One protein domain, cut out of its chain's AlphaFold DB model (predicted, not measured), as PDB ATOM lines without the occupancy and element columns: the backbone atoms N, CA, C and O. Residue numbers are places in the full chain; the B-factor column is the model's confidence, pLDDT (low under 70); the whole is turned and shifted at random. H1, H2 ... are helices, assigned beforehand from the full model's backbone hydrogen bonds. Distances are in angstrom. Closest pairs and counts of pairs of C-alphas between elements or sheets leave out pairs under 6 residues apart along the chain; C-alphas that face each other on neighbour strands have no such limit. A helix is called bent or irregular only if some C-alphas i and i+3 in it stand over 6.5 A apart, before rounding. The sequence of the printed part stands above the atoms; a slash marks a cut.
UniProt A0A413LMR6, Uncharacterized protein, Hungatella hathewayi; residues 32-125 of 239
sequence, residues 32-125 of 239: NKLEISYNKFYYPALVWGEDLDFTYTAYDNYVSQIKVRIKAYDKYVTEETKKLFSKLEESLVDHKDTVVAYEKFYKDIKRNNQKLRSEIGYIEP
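This is residues 32 to 125 of the 239 residues of an uncharacterized protein of Hungatella hathewayi (UniProt A0A413LMR6). The longest helix, H4, lies side by side with H3 in one layer, and the bent helix H1 and H2 make a second layer packed on it. H4 crosses both arms of H1 at a slant, while H3 lies over part of H2, and each helix runs opposite ways to the one before it along the chain. The printed part has 94 residues with four named helices, in the order H1, H2, H3, H4, and no named strand; the class is all helix. The whole is compact, with a radius of gyration of the C-alphas of 13.1 A and spans of 41 by 28 by 18 A.

H4, residues 98 to 120, is 32.1 A long from C-alpha 98 at (7.050, -20.891, -0.532) to C-alpha 120 at (0.601, -10.482, 29.104). H3, residues 79 to 90, is 16.6 A long. H2, residues 56 to 72, is 24.8 A long. H1, residues 32 to 50, begins with C-alpha 32 at (-7.391, -7.893, 27.330). By its hydrogen bonds it was assigned as one helix, but it is bent: C-alphas 40 and 43 are 7.0 A apart. Its arms are H1a, residues 32 to 40, 11.6 A long, and H1b, residues 43 to 50, 10.7 A long; their lines stand at a shallow tilt of 28 degrees.

H3 and H4 form a helical hairpin and touch, opposite ways at a shallow tilt of 25 degrees; their closest C-alphas, those of Leu 88 and Ala 101, are 5.0 A apart. H4 touches H1a with residues 113 to 120 alone, opposite ways at a steep tilt of 38 degrees, the closest C-alphas being those of Tyr 38 and Leu 116, 6.0 A apart. With residues 106 to 113 alone H4 touches H1b, also opposite ways, at a tilt of 38 degrees that is only just steep; the closest C-alphas, of Tyr 43 and Asn 113, are 6.1 A apart. H1b and H2 form a helical hairpin and only just touch, with 3 pairs of C-alphas within 8 A; the closest are those of Ala 45 and Ile 66, 6.5 A apart, and the tilt is a shallow 6 degrees, opposite ways. H2 and H3, a third helical hairpin, only just touch too, with 3 pairs within 8 A, the closest being the C-alphas of Val 63 and Glu 89, 6.9 A apart. H2 and H4 are close but not clearly touching, with the C-alphas of Tyr 59 and Thr 98 7.9 A apart. H3 is apart from H1a and from H1b. In H1a, H1b, H2, H3 and H4 every O i to N i+4 pair is within hydrogen-bond range.

The two C-alphas farthest apart, those of Asp 94 and Gly 121, are 41.4 A apart. The printed part has no cut. The link from H1 to H2 is tight, those from H2 to H3 and from H3 to H4 are short, and no link is long. The mean pLDDT of the printed part is 88.5; residues 124 to 125 are under 70.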
ATOM      1  N   ASN A  32      -6.348  -7.143  28.043       74.69
ATOM      2  CA  ASN A  32      -7.391  -7.893  27.330       74.69
ATOM      3  C   ASN A  32      -7.214  -7.894  25.799       74.69
ATOM      4  O   ASN A  32      -7.502  -8.887  25.138       74.69
ATOM      5  N   LYS A  33      -6.740  -6.791  25.198       83.00
ATOM      6  CA  LYS A  33      -6.539  -6.725  23.736       83.00
ATOM      7  C   LYS A  33      -5.305  -7.517  23.299       83.00
ATOM      8  O   LYS A  33      -5.316  -8.120  22.226       83.00
ATOM      9  N   LEU A  34      -4.263  -7.519  24.130       85.31
ATOM     10  CA  LEU A  34      -3.040  -8.289  23.902       85.31
ATOM     11  C   LEU A  34      -3.318  -9.786  24.052       85.31
ATOM     12  O   LEU A  34      -2.915 -10.568  23.196       85.31
ATOM     13  N   GLU A  35      -4.097 -10.172  25.064       87.12
ATOM     14  CA  GLU A  35      -4.557 -11.547  25.266       87.12
ATOM     15  C   GLU A  35      -5.363 -12.076  24.085       87.12
ATOM     16  O   GLU A  35      -5.141 -13.207  23.656       87.12
ATOM     17  N   ILE A  36      -6.266 -11.270  23.519       88.56
ATOM     18  CA  ILE A  36      -7.013 -11.662  22.318       88.56
ATOM     19  C   ILE A  36      -6.047 -11.886  21.148       88.56
ATOM     20  O   ILE A  36      -6.112 -12.934  20.510       88.56
ATOM     21  N   SER A  37      -5.121 -10.956  20.895       91.25
ATOM     22  CA  SER A  37      -4.108 -11.101  19.838       91.25
ATOM     23  C   SER A  37      -3.272 -12.381  20.007       91.25
ATOM     24  O   SER A  37      -3.108 -13.157  19.060       91.25
ATOM     25  N   TYR A  38      -2.819 -12.656  21.231       92.56
ATOM     26  CA  TYR A  38      -2.032 -13.839  21.566       92.56
ATOM     27  C   TYR A  38      -2.838 -15.134  21.420       92.56
ATOM     28  O   TYR A  38      -2.507 -15.982  20.591       92.56
ATOM     29  N   ASN A  39      -3.923 -15.270  22.183       91.88
ATOM     30  CA  ASN A  39      -4.695 -16.507  22.297       91.88
ATOM     31  C   ASN A  39      -5.451 -16.845  21.009       91.88
ATOM     32  O   ASN A  39      -5.653 -18.018  20.690       91.88
ATOM     33  N   LYS A  40      -5.926 -15.832  20.273       92.69
ATOM     34  CA  LYS A  40      -6.780 -16.048  19.099       92.69
ATOM     35  C   LYS A  40      -6.013 -16.102  17.789       92.69
ATOM     36  O   LYS A  40      -6.506 -16.755  16.869       92.69
ATOM     37  N   PHE A  41      -4.832 -15.496  17.691       94.88
ATOM     38  CA  PHE A  41      -4.067 -15.480  16.445       94.88
ATOM     39  C   PHE A  41      -2.642 -16.019  16.598       94.88
ATOM     40  O   PHE A  41      -2.350 -17.090  16.068       94.88
ATOM     41  N   TYR A  42      -1.766 -15.318  17.324       94.81
ATOM     42  CA  TYR A  42      -0.325 -15.595  17.279       94.81
ATOM     43  C   TYR A  42       0.079 -16.937  17.889       94.81
ATOM     44  O   TYR A  42       1.029 -17.550  17.413       94.81
ATOM     45  N   TYR A  43      -0.587 -17.403  18.947       93.50
ATOM     46  CA  TYR A  43      -0.284 -18.712  19.531       93.50
ATOM     47  C   TYR A  43      -0.753 -19.869  18.644       93.50
ATOM     48  O   TYR A  43       0.064 -20.722  18.317       93.50
ATOM     49  N   PRO A  44      -1.995 -19.880  18.139       93.69
ATOM     50  CA  PRO A  44      -2.435 -20.962  17.262       93.69
ATOM     51  C   PRO A  44      -1.696 -20.991  15.922       93.69
ATOM     52  O   PRO A  44      -1.371 -22.069  15.443       93.69
ATOM     53  N   ALA A  45      -1.351 -19.824  15.363       93.50
ATOM     54  CA  ALA A  45      -0.507 -19.741  14.173       93.50
ATOM     55  C   ALA A  45       0.886 -20.353  14.393       93.50
ATOM     56  O   ALA A  45       1.411 -21.012  13.503       93.50
ATOM     57  N   LEU A  46       1.467 -20.158  15.582       94.31
ATOM     58  CA  LEU A  46       2.739 -20.776  15.949       94.31
ATOM     59  C   LEU A  46       2.608 -22.304  16.005       94.31
ATOM     60  O   LEU A  46       3.365 -22.991  15.334       94.31
ATOM     61  N   VAL A  47       1.621 -22.816  16.749       92.44
ATOM     62  CA  VAL A  47       1.415 -24.263  16.949       92.44
ATOM     63  C   VAL A  47       1.220 -24.986  15.617       92.44
ATOM     64  O   VAL A  47       1.855 -25.999  15.365       92.44
ATOM     65  N   TRP A  48       0.401 -24.437  14.718       91.62
ATOM     66  CA  TRP A  48       0.179 -25.044  13.405       91.62
ATOM     67  C   TRP A  48       1.410 -25.041  12.495       91.62
ATOM     68  O   TRP A  48       1.481 -25.853  11.578       91.62
ATOM     69  N   GLY A  49       2.347 -24.116  12.710       86.88
ATOM     70  CA  GLY A  49       3.588 -24.046  11.943       86.88
ATOM     71  C   GLY A  49       4.719 -24.897  12.529       86.88
ATOM     72  O   GLY A  49       5.664 -25.239  11.820       86.88
ATOM     73  N   GLU A  50       4.643 -25.243  13.815       86.31
ATOM     74  CA  GLU A  50       5.658 -26.053  14.497       86.31
ATOM     75  C   GLU A  50       5.631 -27.516  14.027       86.31
ATOM     76  O   GLU A  50       6.691 -28.102  13.815       86.31
ATOM     77  N   ASP A  51       4.436 -28.043  13.749       76.75
ATOM     78  CA  ASP A  51       4.200 -29.413  13.271       76.75
ATOM     79  C   ASP A  51       4.042 -29.507  11.738       76.75
ATOM     80  O   ASP A  51       3.426 -30.437  11.215       76.75
ATOM     81  N   LEU A  52       4.539 -28.518  10.988       82.62
ATOM     82  CA  LEU A  52       4.315 -28.462   9.547       82.62
ATOM     83  C   LEU A  52       5.221 -29.449   8.797       82.62
ATOM     84  O   LEU A  52       6.428 -29.238   8.670       82.62
ATOM     85  N   ASP A  53       4.625 -30.498   8.231       76.94
ATOM     86  CA  ASP A  53       5.301 -31.348   7.252       76.94
ATOM     87  C   ASP A  53       5.657 -30.491   6.029       76.94
ATOM     88  O   ASP A  53       4.788 -29.845   5.462       76.94
ATOM     89  N   PHE A  54       6.924 -30.440   5.604       79.44
ATOM     90  CA  PHE A  54       7.409 -29.548   4.531       79.44
ATOM     91  C   PHE A  54       6.949 -29.972   3.113       79.44
ATOM     92  O   PHE A  54       7.746 -30.046   2.178       79.44
ATOM     93  N   THR A  55       5.662 -30.271   2.941       79.19
ATOM     94  CA  THR A  55       5.000 -30.648   1.689       79.19
ATOM     95  C   THR A  55       4.111 -29.509   1.183       79.19
ATOM     96  O   THR A  55       3.639 -28.676   1.956       79.19
ATOM     97  N   TYR A  56       3.841 -29.463  -0.126       80.31
ATOM     98  CA  TYR A  56       2.987 -28.417  -0.711       80.31
ATOM     99  C   TYR A  56       1.577 -28.397  -0.106       80.31
ATOM    100  O   TYR A  56       1.085 -27.340   0.280       80.31
ATOM    101  N   THR A  57       0.977 -29.573   0.100       83.75
ATOM    102  CA  THR A  57      -0.358 -29.705   0.697       83.75
ATOM    103  C   THR A  57      -0.416 -29.203   2.140       83.75
ATOM    104  O   THR A  57      -1.441 -28.674   2.569       83.75
ATOM    105  N   ALA A  58       0.669 -29.344   2.902       85.38
ATOM    106  CA  ALA A  58       0.739 -28.831   4.263       85.38
ATOM    107  C   ALA A  58       0.807 -27.298   4.294       85.38
ATOM    108  O   ALA A  58       0.106 -26.682   5.098       85.38
ATOM    109  N   TYR A  59       1.572 -26.675   3.387       87.56
ATOM    110  CA  TYR A  59       1.597 -25.215   3.249       87.56
ATOM    111  C   TYR A  59       0.226 -24.648   2.878       87.56
ATOM    112  O   TYR A  59      -0.219 -23.687   3.508       87.56
ATOM    113  N   ASP A  60      -0.473 -25.269   1.927       88.25
ATOM    114  CA  ASP A  60      -1.821 -24.849   1.525       88.25
ATOM    115  C   ASP A  60      -2.812 -24.941   2.695       88.25
ATOM    116  O   ASP A  60      -3.561 -24.000   2.981       88.25
ATOM    117  N   ASN A  61      -2.779 -26.058   3.430       91.56
ATOM    118  CA  ASN A  61      -3.624 -26.269   4.603       91.56
ATOM    119  C   ASN A  61      -3.326 -25.262   5.719       91.56
ATOM    120  O   ASN A  61      -4.253 -24.745   6.349       91.56
ATOM    121  N   TYR A  62      -2.049 -24.971   5.970       93.25
ATOM    122  CA  TYR A  62      -1.633 -23.976   6.951       93.25
ATOM    123  C   TYR A  62      -2.114 -22.577   6.560       93.25
ATOM    124  O   TYR A  62      -2.760 -21.892   7.355       93.25
ATOM    125  N   VAL A  63      -1.884 -22.164   5.312       93.50
ATOM    126  CA  VAL A  63      -2.275 -20.837   4.819       93.50
ATOM    127  C   VAL A  63      -3.789 -20.663   4.847       93.50
ATOM    128  O   VAL A  63      -4.268 -19.615   5.283       93.50
ATOM    129  N   SER A  64      -4.554 -21.696   4.489       94.00
ATOM    130  CA  SER A  64      -6.016 -21.696   4.600       94.00
ATOM    131  C   SER A  64      -6.490 -21.432   6.038       94.00
ATOM    132  O   SER A  64      -7.310 -20.540   6.279       94.00
ATOM    133  N   GLN A  65      -5.917 -22.133   7.022       93.62
ATOM    134  CA  GLN A  65      -6.256 -21.947   8.439       93.62
ATOM    135  C   GLN A  65      -5.907 -20.542   8.944       93.62
ATOM    136  O   GLN A  65      -6.710 -19.900   9.633       93.62
ATOM    137  N   ILE A  66      -4.729 -20.034   8.577       94.38
ATOM    138  CA  ILE A  66      -4.288 -18.685   8.939       94.38
ATOM    139  C   ILE A  66      -5.194 -17.628   8.304       94.38
ATOM    140  O   ILE A  66      -5.608 -16.701   9.000       94.38
ATOM    141  N   LYS A  67      -5.574 -17.784   7.030       95.50
ATOM    142  CA  LYS A  67      -6.448 -16.847   6.307       95.50
ATOM    143  C   LYS A  67      -7.777 -16.634   7.025       95.50
ATOM    144  O   LYS A  67      -8.207 -15.495   7.217       95.50
ATOM    145  N   VAL A  68      -8.404 -17.724   7.476       94.88
ATOM    146  CA  VAL A  68      -9.655 -17.675   8.250       94.88
ATOM    147  C   VAL A  68      -9.466 -16.859   9.530       94.88
ATOM    148  O   VAL A  68     -10.304 -16.016   9.861       94.88
ATOM    149  N   ARG A  69      -8.348 -17.058  10.238       93.25
ATOM    150  CA  ARG A  69      -8.075 -16.344  11.490       93.25
ATOM    151  C   ARG A  69      -7.687 -14.885  11.297       93.25
ATOM    152  O   ARG A  69      -8.155 -14.062  12.079       93.25
ATOM    153  N   ILE A  70      -6.896 -14.546  10.278       93.31
ATOM    154  CA  ILE A  70      -6.588 -13.146   9.951       93.31
ATOM    155  C   ILE A  70      -7.891 -12.394   9.696       93.31
ATOM    156  O   ILE A  70      -8.102 -11.338  10.278       93.31
ATOM    157  N   LYS A  71      -8.814 -12.974   8.919       93.12
ATOM    158  CA  LYS A  71     -10.115 -12.349   8.653       93.12
ATOM    159  C   LYS A  71     -10.950 -12.156   9.926       93.12
ATOM    160  O   LYS A  71     -11.572 -11.111  10.092       93.12
ATOM    161  N   ALA A  72     -10.966 -13.141  10.826       92.50
ATOM    162  CA  ALA A  72     -11.729 -13.069  12.074       92.50
ATOM    163  C   ALA A  72     -11.140 -12.080  13.100       92.50
ATOM    164  O   ALA A  72     -11.882 -11.492  13.885       92.50
ATOM    165  N   TYR A  73      -9.818 -11.893  13.099       92.62
ATOM    166  CA  TYR A  73      -9.090 -11.129  14.117       92.62
ATOM    167  C   TYR A  73      -8.233 -10.002  13.529       92.62
ATOM    168  O   TYR A  73      -7.245  -9.614  14.145       92.62
ATOM    169  N   ASP A  74      -8.618  -9.441  12.381       91.50
ATOM    170  CA  ASP A  74      -7.817  -8.490  11.591       91.50
ATOM    171  C   ASP A  74      -7.247  -7.321  12.414       91.50
ATOM    172  O   ASP A  74      -6.070  -6.975  12.307       91.50
ATOM    173  N   LYS A  75      -8.062  -6.772  13.323       92.06
ATOM    174  CA  LYS A  75      -7.695  -5.665  14.221       92.06
ATOM    175  C   LYS A  75      -6.592  -6.014  15.234       92.06
ATOM    176  O   LYS A  75      -6.007  -5.120  15.840       92.06
ATOM    177  N   TYR A  76      -6.341  -7.301  15.458       90.19
ATOM    178  CA  TYR A  76      -5.382  -7.822  16.435       90.19
ATOM    179  C   TYR A  76      -4.119  -8.397  15.783       90.19
ATOM    180  O   TYR A  76      -3.267  -8.934  16.494       90.19
ATOM    181  N   VAL A  77      -3.988  -8.292  14.460       92.19
ATOM    182  CA  VAL A  77      -2.821  -8.741  13.690       92.19
ATOM    183  C   VAL A  77      -2.044  -7.521  13.212       92.19
ATOM    184  O   VAL A  77      -2.639  -6.553  12.741       92.19
ATOM    185  N   THR A  78      -0.714  -7.544  13.327       92.19
ATOM    186  CA  THR A  78       0.098  -6.414  12.853       92.19
ATOM    187  C   THR A  78       0.106  -6.322  11.327       92.19
ATOM    188  O   THR A  78       0.074  -7.335  10.629       92.19
ATOM    189  N   GLU A  79       0.219  -5.102  10.802       92.25
ATOM    190  CA  GLU A  79       0.311  -4.852   9.357       92.25
ATOM    191  C   GLU A  79       1.529  -5.538   8.713       92.25
ATOM    192  O   GLU A  79       1.452  -6.035   7.590       92.25
ATOM    193  N   GLU A  80       2.647  -5.644   9.442       93.19
ATOM    194  CA  GLU A  80       3.821  -6.396   8.983       93.19
ATOM    195  C   GLU A  80       3.495  -7.887   8.817       93.19
ATOM    196  O   GLU A  80       3.789  -8.466   7.769       93.19
ATOM    197  N   THR A  81       2.820  -8.487   9.803       94.75
ATOM    198  CA  THR A  81       2.378  -9.885   9.736       94.75
ATOM    199  C   THR A  81       1.440 -10.117   8.549       94.75
ATOM    200  O   THR A  81       1.619 -11.092   7.820       94.75
ATOM    201  N   LYS A  82       0.480  -9.213   8.300       96.12
ATOM    202  CA  LYS A  82      -0.437  -9.299   7.145       96.12
ATOM    203  C   LYS A  82       0.321  -9.237   5.820       96.12
ATOM    204  O   LYS A  82       0.101 -10.067   4.947       96.12
ATOM    205  N   LYS A  83       1.276  -8.313   5.692       96.00
ATOM    206  CA  LYS A  83       2.116  -8.180   4.494       96.00
ATOM    207  C   LYS A  83       2.953  -9.431   4.226       96.00
ATOM    208  O   LYS A  83       3.110  -9.835   3.076       96.00
ATOM    209  N   LEU A  84       3.529 -10.026   5.270       94.50
ATOM    210  CA  LEU A  84       4.283 -11.276   5.151       94.50
ATOM    211  C   LEU A  84       3.373 -12.450   4.785       94.50
ATOM    212  O   LEU A  84       3.769 -13.286   3.977       94.50
ATOM    213  N   PHE A  85       2.152 -12.475   5.320       96.06
ATOM    214  CA  PHE A  85       1.150 -13.468   4.956       96.06
ATOM    215  C   PHE A  85       0.742 -13.370   3.482       96.06
ATOM    216  O   PHE A  85       0.742 -14.387   2.800       96.06
ATOM    217  N   SER A  86       0.474 -12.169   2.958       94.62
ATOM    218  CA  SER A  86       0.142 -11.990   1.535       94.62
ATOM    219  C   SER A  86       1.253 -12.499   0.614       94.62
ATOM    220  O   SER A  86       0.975 -13.183  -0.361       94.62
ATOM    221  N   LYS A  87       2.526 -12.260   0.963       93.12
ATOM    222  CA  LYS A  87       3.666 -12.808   0.209       93.12
ATOM    223  C   LYS A  87       3.733 -14.333   0.252       93.12
ATOM    224  O   LYS A  87       4.113 -14.955  -0.733       93.12
ATOM    225  N   LEU A  88       3.411 -14.925   1.402       93.00
ATOM    226  CA  LEU A  88       3.314 -16.375   1.527       93.00
ATOM    227  C   LEU A  88       2.186 -16.909   0.639       93.00
ATOM    228  O   LEU A  88       2.423 -17.844  -0.114       93.00
ATOM    229  N   GLU A  89       1.011 -16.284   0.664       93.56
ATOM    230  CA  GLU A  89      -0.132 -16.662  -0.171       93.56
ATOM    231  C   GLU A  89       0.191 -16.579  -1.673       93.56
ATOM    232  O   GLU A  89      -0.060 -17.531  -2.407       93.56
ATOM    233  N   GLU A  90       0.829 -15.495  -2.122       92.00
ATOM    234  CA  GLU A  90       1.287 -15.333  -3.511       92.00
ATOM    235  C   GLU A  90       2.281 -16.431  -3.925       92.00
ATOM    236  O   GLU A  90       2.197 -16.965  -5.031       92.00
ATOM    237  N   SER A  91       3.191 -16.817  -3.025       89.06
ATOM    238  CA  SER A  91       4.214 -17.836  -3.298       89.06
ATOM    239  C   SER A  91       3.679 -19.270  -3.408       89.06
ATOM    240  O   SER A  91       4.437 -20.172  -3.758       89.06
ATOM    241  N   LEU A  92       2.403 -19.517  -3.089       86.44
ATOM    242  CA  LEU A  92       1.779 -20.836  -3.265       86.44
ATOM    243  C   LEU A  92       1.381 -21.097  -4.718       86.44
ATOM    244  O   LEU A  92       1.190 -22.245  -5.093       86.44
ATOM    245  N   VAL A  93       1.268 -20.057  -5.550       83.12
ATOM    246  CA  VAL A  93       0.823 -20.208  -6.944       83.12
ATOM    247  C   VAL A  93       1.829 -21.014  -7.772       83.12
ATOM    248  O   VAL A  93       1.430 -21.825  -8.604       83.12
ATOM    249  N   ASP A  94       3.130 -20.801  -7.551       79.81
ATOM    250  CA  ASP A  94       4.215 -21.466  -8.284       79.81
ATOM    251  C   ASP A  94       5.069 -22.408  -7.418       79.81
ATOM    252  O   ASP A  94       5.947 -23.106  -7.932       79.81
ATOM    253  N   HIS A  95       4.816 -22.422  -6.109       77.44
ATOM    254  CA  HIS A  95       5.555 -23.145  -5.079       77.44
ATOM    255  C   HIS A  95       7.082 -22.955  -5.076       77.44
ATOM    256  O   HIS A  95       7.816 -23.737  -4.458       77.44
ATOM    257  N   LYS A  96       7.598 -21.929  -5.760       75.06
ATOM    258  CA  LYS A  96       9.038 -21.767  -5.975       75.06
ATOM    259  C   LYS A  96       9.726 -21.191  -4.743       75.06
ATOM    260  O   LYS A  96      10.765 -21.693  -4.321       75.06
ATOM    261  N   ASP A  97       9.101 -20.177  -4.148       83.44
ATOM    262  CA  ASP A  97       9.643 -19.423  -3.014       83.44
ATOM    263  C   ASP A  97       8.862 -19.656  -1.707       83.44
ATOM    264  O   ASP A  97       9.116 -18.981  -0.705       83.44
ATOM    265  N   THR A  98       7.943 -20.632  -1.680       84.44
ATOM    266  CA  THR A  98       7.050 -20.891  -0.532       84.44
ATOM    267  C   THR A  98       7.806 -21.122   0.764       84.44
ATOM    268  O   THR A  98       7.447 -20.549   1.786       84.44
ATOM    269  N   VAL A  99       8.881 -21.914   0.731       85.38
ATOM    270  CA  VAL A  99       9.674 -22.221   1.931       85.38
ATOM    271  C   VAL A  99      10.267 -20.941   2.522       85.38
ATOM    272  O   VAL A  99      10.141 -20.680   3.714       85.38
ATOM    273  N   VAL A 100      10.850 -20.088   1.678       87.38
ATOM    274  CA  VAL A 100      11.483 -18.834   2.111       87.38
ATOM    275  C   VAL A 100      10.438 -17.828   2.602       87.38
ATOM    276  O   VAL A 100      10.664 -17.114   3.584       87.38
ATOM    277  N   ALA A 101       9.295 -17.738   1.920       88.88
ATOM    278  CA  ALA A 101       8.190 -16.880   2.335       88.88
ATOM    279  C   ALA A 101       7.597 -17.345   3.675       88.88
ATOM    280  O   ALA A 101       7.360 -16.522   4.564       88.88
ATOM    281  N   TYR A 102       7.448 -18.659   3.847       92.12
ATOM    282  CA  TYR A 102       6.986 -19.284   5.077       92.12
ATOM    283  C   TYR A 102       7.941 -19.006   6.231       92.12
ATOM    284  O   TYR A 102       7.504 -18.508   7.261       92.12
ATOM    285  N   GLU A 103       9.245 -19.235   6.059       90.31
ATOM    286  CA  GLU A 103      10.241 -18.972   7.101       90.31
ATOM    287  C   GLU A 103      10.205 -17.515   7.576       90.31
ATOM    288  O   GLU A 103      10.269 -17.241   8.777       90.31
ATOM    289  N   LYS A 104      10.054 -16.560   6.647       93.12
ATOM    290  CA  LYS A 104       9.926 -15.134   6.981       93.12
ATOM    291  C   LYS A 104       8.653 -14.849   7.773       93.12
ATOM    292  O   LYS A 104       8.720 -14.161   8.792       93.12
ATOM    293  N   PHE A 105       7.514 -15.377   7.326       95.44
ATOM    294  CA  PHE A 105       6.236 -15.227   8.018       95.44
ATOM    295  C   PHE A 105       6.265 -15.879   9.409       95.44
ATOM    296  O   PHE A 105       5.957 -15.232  10.407       95.44
ATOM    297  N   TYR A 106       6.719 -17.126   9.501       94.25
ATOM    298  CA  TYR A 106       6.793 -17.894  10.739       94.25
ATOM    299  C   TYR A 106       7.747 -17.263  11.759       94.25
ATOM    300  O   TYR A 106       7.445 -17.200  12.953       94.25
ATOM    301  N   LYS A 107       8.870 -16.695  11.302       94.19
ATOM    302  CA  LYS A 107       9.776 -15.920  12.161       94.19
ATOM    303  C   LYS A 107       9.085 -14.701  12.777       94.19
ATOM    304  O   LYS A 107       9.307 -14.416  13.956       94.19
ATOM    305  N   ASP A 108       8.250 -13.998  12.014       95.38
ATOM    306  CA  ASP A 108       7.461 -12.880  12.539       95.38
ATOM    307  C   ASP A 108       6.382 -13.347  13.529       95.38
ATOM    308  O   ASP A 108       6.250 -12.759  14.606       95.38
ATOM    309  N   ILE A 109       5.685 -14.451  13.233       96.12
ATOM    310  CA  ILE A 109       4.736 -15.082  14.165       96.12
ATOM    311  C   ILE A 109       5.423 -15.417  15.491       96.12
ATOM    312  O   ILE A 109       4.929 -15.023  16.548       96.12
ATOM    313  N   LYS A 110       6.595 -16.061  15.457       94.12
ATOM    314  CA  LYS A 110       7.373 -16.410  16.656       94.12
ATOM    315  C   LYS A 110       7.797 -15.177  17.453       94.12
ATOM    316  O   LYS A 110       7.647 -15.156  18.675       94.12
ATOM    317  N   ARG A 111       8.277 -14.128  16.775       92.25
ATOM    318  CA  ARG A 111       8.675 -12.857  17.404       92.25
ATOM    319  C   ARG A 111       7.497 -12.189  18.115       92.25
ATOM    320  O   ARG A 111       7.619 -11.800  19.274       92.25
ATOM    321  N   ASN A 112       6.363 -12.062  17.431       92.38
ATOM    322  CA  ASN A 112       5.171 -11.426  17.988       92.38
ATOM    323  C   ASN A 112       4.529 -12.275  19.089       92.38
ATOM    324  O   ASN A 112       4.082 -11.721  20.090       92.38
ATOM    325  N   ASN A 113       4.557 -13.605  18.968       92.44
ATOM    326  CA  ASN A 113       4.126 -14.510  20.029       92.44
ATOM    327  C   ASN A 113       4.928 -14.290  21.319       92.44
ATOM    328  O   ASN A 113       4.333 -14.074  22.371       92.44
ATOM    329  N   GLN A 114       6.264 -14.270  21.229       87.88
ATOM    330  CA  GLN A 114       7.144 -14.019  22.376       87.88
ATOM    331  C   GLN A 114       6.892 -12.643  22.992       87.88
ATOM    332  O   GLN A 114       6.734 -12.526  24.203       87.88
ATOM    333  N   LYS A 115       6.790 -11.604  22.158       87.62
ATOM    334  CA  LYS A 115       6.499 -10.247  22.623       87.62
ATOM    335  C   LYS A 115       5.158 -10.166  23.357       87.62
ATOM    336  O   LYS A 115       5.075  -9.565  24.416       87.62
ATOM    337  N   LEU A 116       4.099 -10.753  22.806       89.12
ATOM    338  CA  LEU A 116       2.786 -10.732  23.448       89.12
ATOM    339  C   LEU A 116       2.783 -11.551  24.738       89.12
ATOM    340  O   LEU A 116       2.221 -11.112  25.734       89.12
ATOM    341  N   ARG A 117       3.454 -12.709  24.742       85.69
ATOM    342  CA  ARG A 117       3.611 -13.555  25.926       85.69
ATOM    343  C   ARG A 117       4.274 -12.788  27.078       85.69
ATOM    344  O   ARG A 117       3.772 -12.862  28.200       85.69
ATOM    345  N   SER A 118       5.328 -12.021  26.784       80.44
ATOM    346  CA  SER A 118       6.008 -11.164  27.763       80.44
ATOM    347  C   SER A 118       5.104 -10.044  28.279       80.44
ATOM    348  O   SER A 118       5.038  -9.803  29.482       80.44
ATOM    349  N   GLU A 119       4.356  -9.394  27.383       80.88
ATOM    350  CA  GLU A 119       3.484  -8.270  27.732       80.88
ATOM    351  C   GLU A 119       2.232  -8.690  28.524       80.88
ATOM    352  O   GLU A 119       1.718  -7.891  29.303       80.88
ATOM    353  N   ILE A 120       1.750  -9.928  28.360       83.88
ATOM    354  CA  ILE A 120       0.601 -10.482  29.104       83.88
ATOM    355  C   ILE A 120       1.025 -11.046  30.473       83.88
ATOM    356  O   ILE A 120       0.187 -11.251  31.347       83.88
ATOM    357  N   GLY A 121       2.324 -11.269  30.700       72.38
ATOM    358  CA  GLY A 121       2.836 -11.773  31.978       72.38
ATOM    359  C   GLY A 121       2.795 -13.297  32.118       72.38
ATOM    360  O   GLY A 121       2.817 -13.816  33.234       72.38
ATOM    361  N   TYR A 122       2.761 -14.033  31.004       74.31
ATOM    362  CA  TYR A 122       3.043 -15.469  31.035       74.31
ATOM    363  C   TYR A 122       4.493 -15.715  31.463       74.31
ATOM    364  O   TYR A 122       5.371 -14.893  31.208       74.31
ATOM    365  N   ILE A 123       4.755 -16.887  32.053       70.75
ATOM    366  CA  ILE A 123       6.101 -17.278  32.488       70.75
ATOM    367  C   ILE A 123       7.055 -17.194  31.294       70.75
ATOM    368  O   ILE A 123       6.905 -17.920  30.297       70.75
ATOM    369  N   GLU A 124       8.021 -16.293  31.413       63.16
ATOM    370  CA  GLU A 124       9.151 -16.179  30.514       63.16
ATOM    371  C   GLU A 124      10.393 -16.719  31.201       63.16
ATOM    372  O   GLU A 124      10.658 -16.340  32.346       63.16
ATOM    373  N   PRO A 125      11.200 -17.530  30.500       63.78
ATOM    374  CA  PRO A 125      12.500 -17.860  31.021       63.78
ATOM    375  C   PRO A 125      13.305 -16.571  31.166       63.78
ATOM    376  O   PRO A 125      13.435 -15.780  30.218       63.78
TER     377      PRO A 125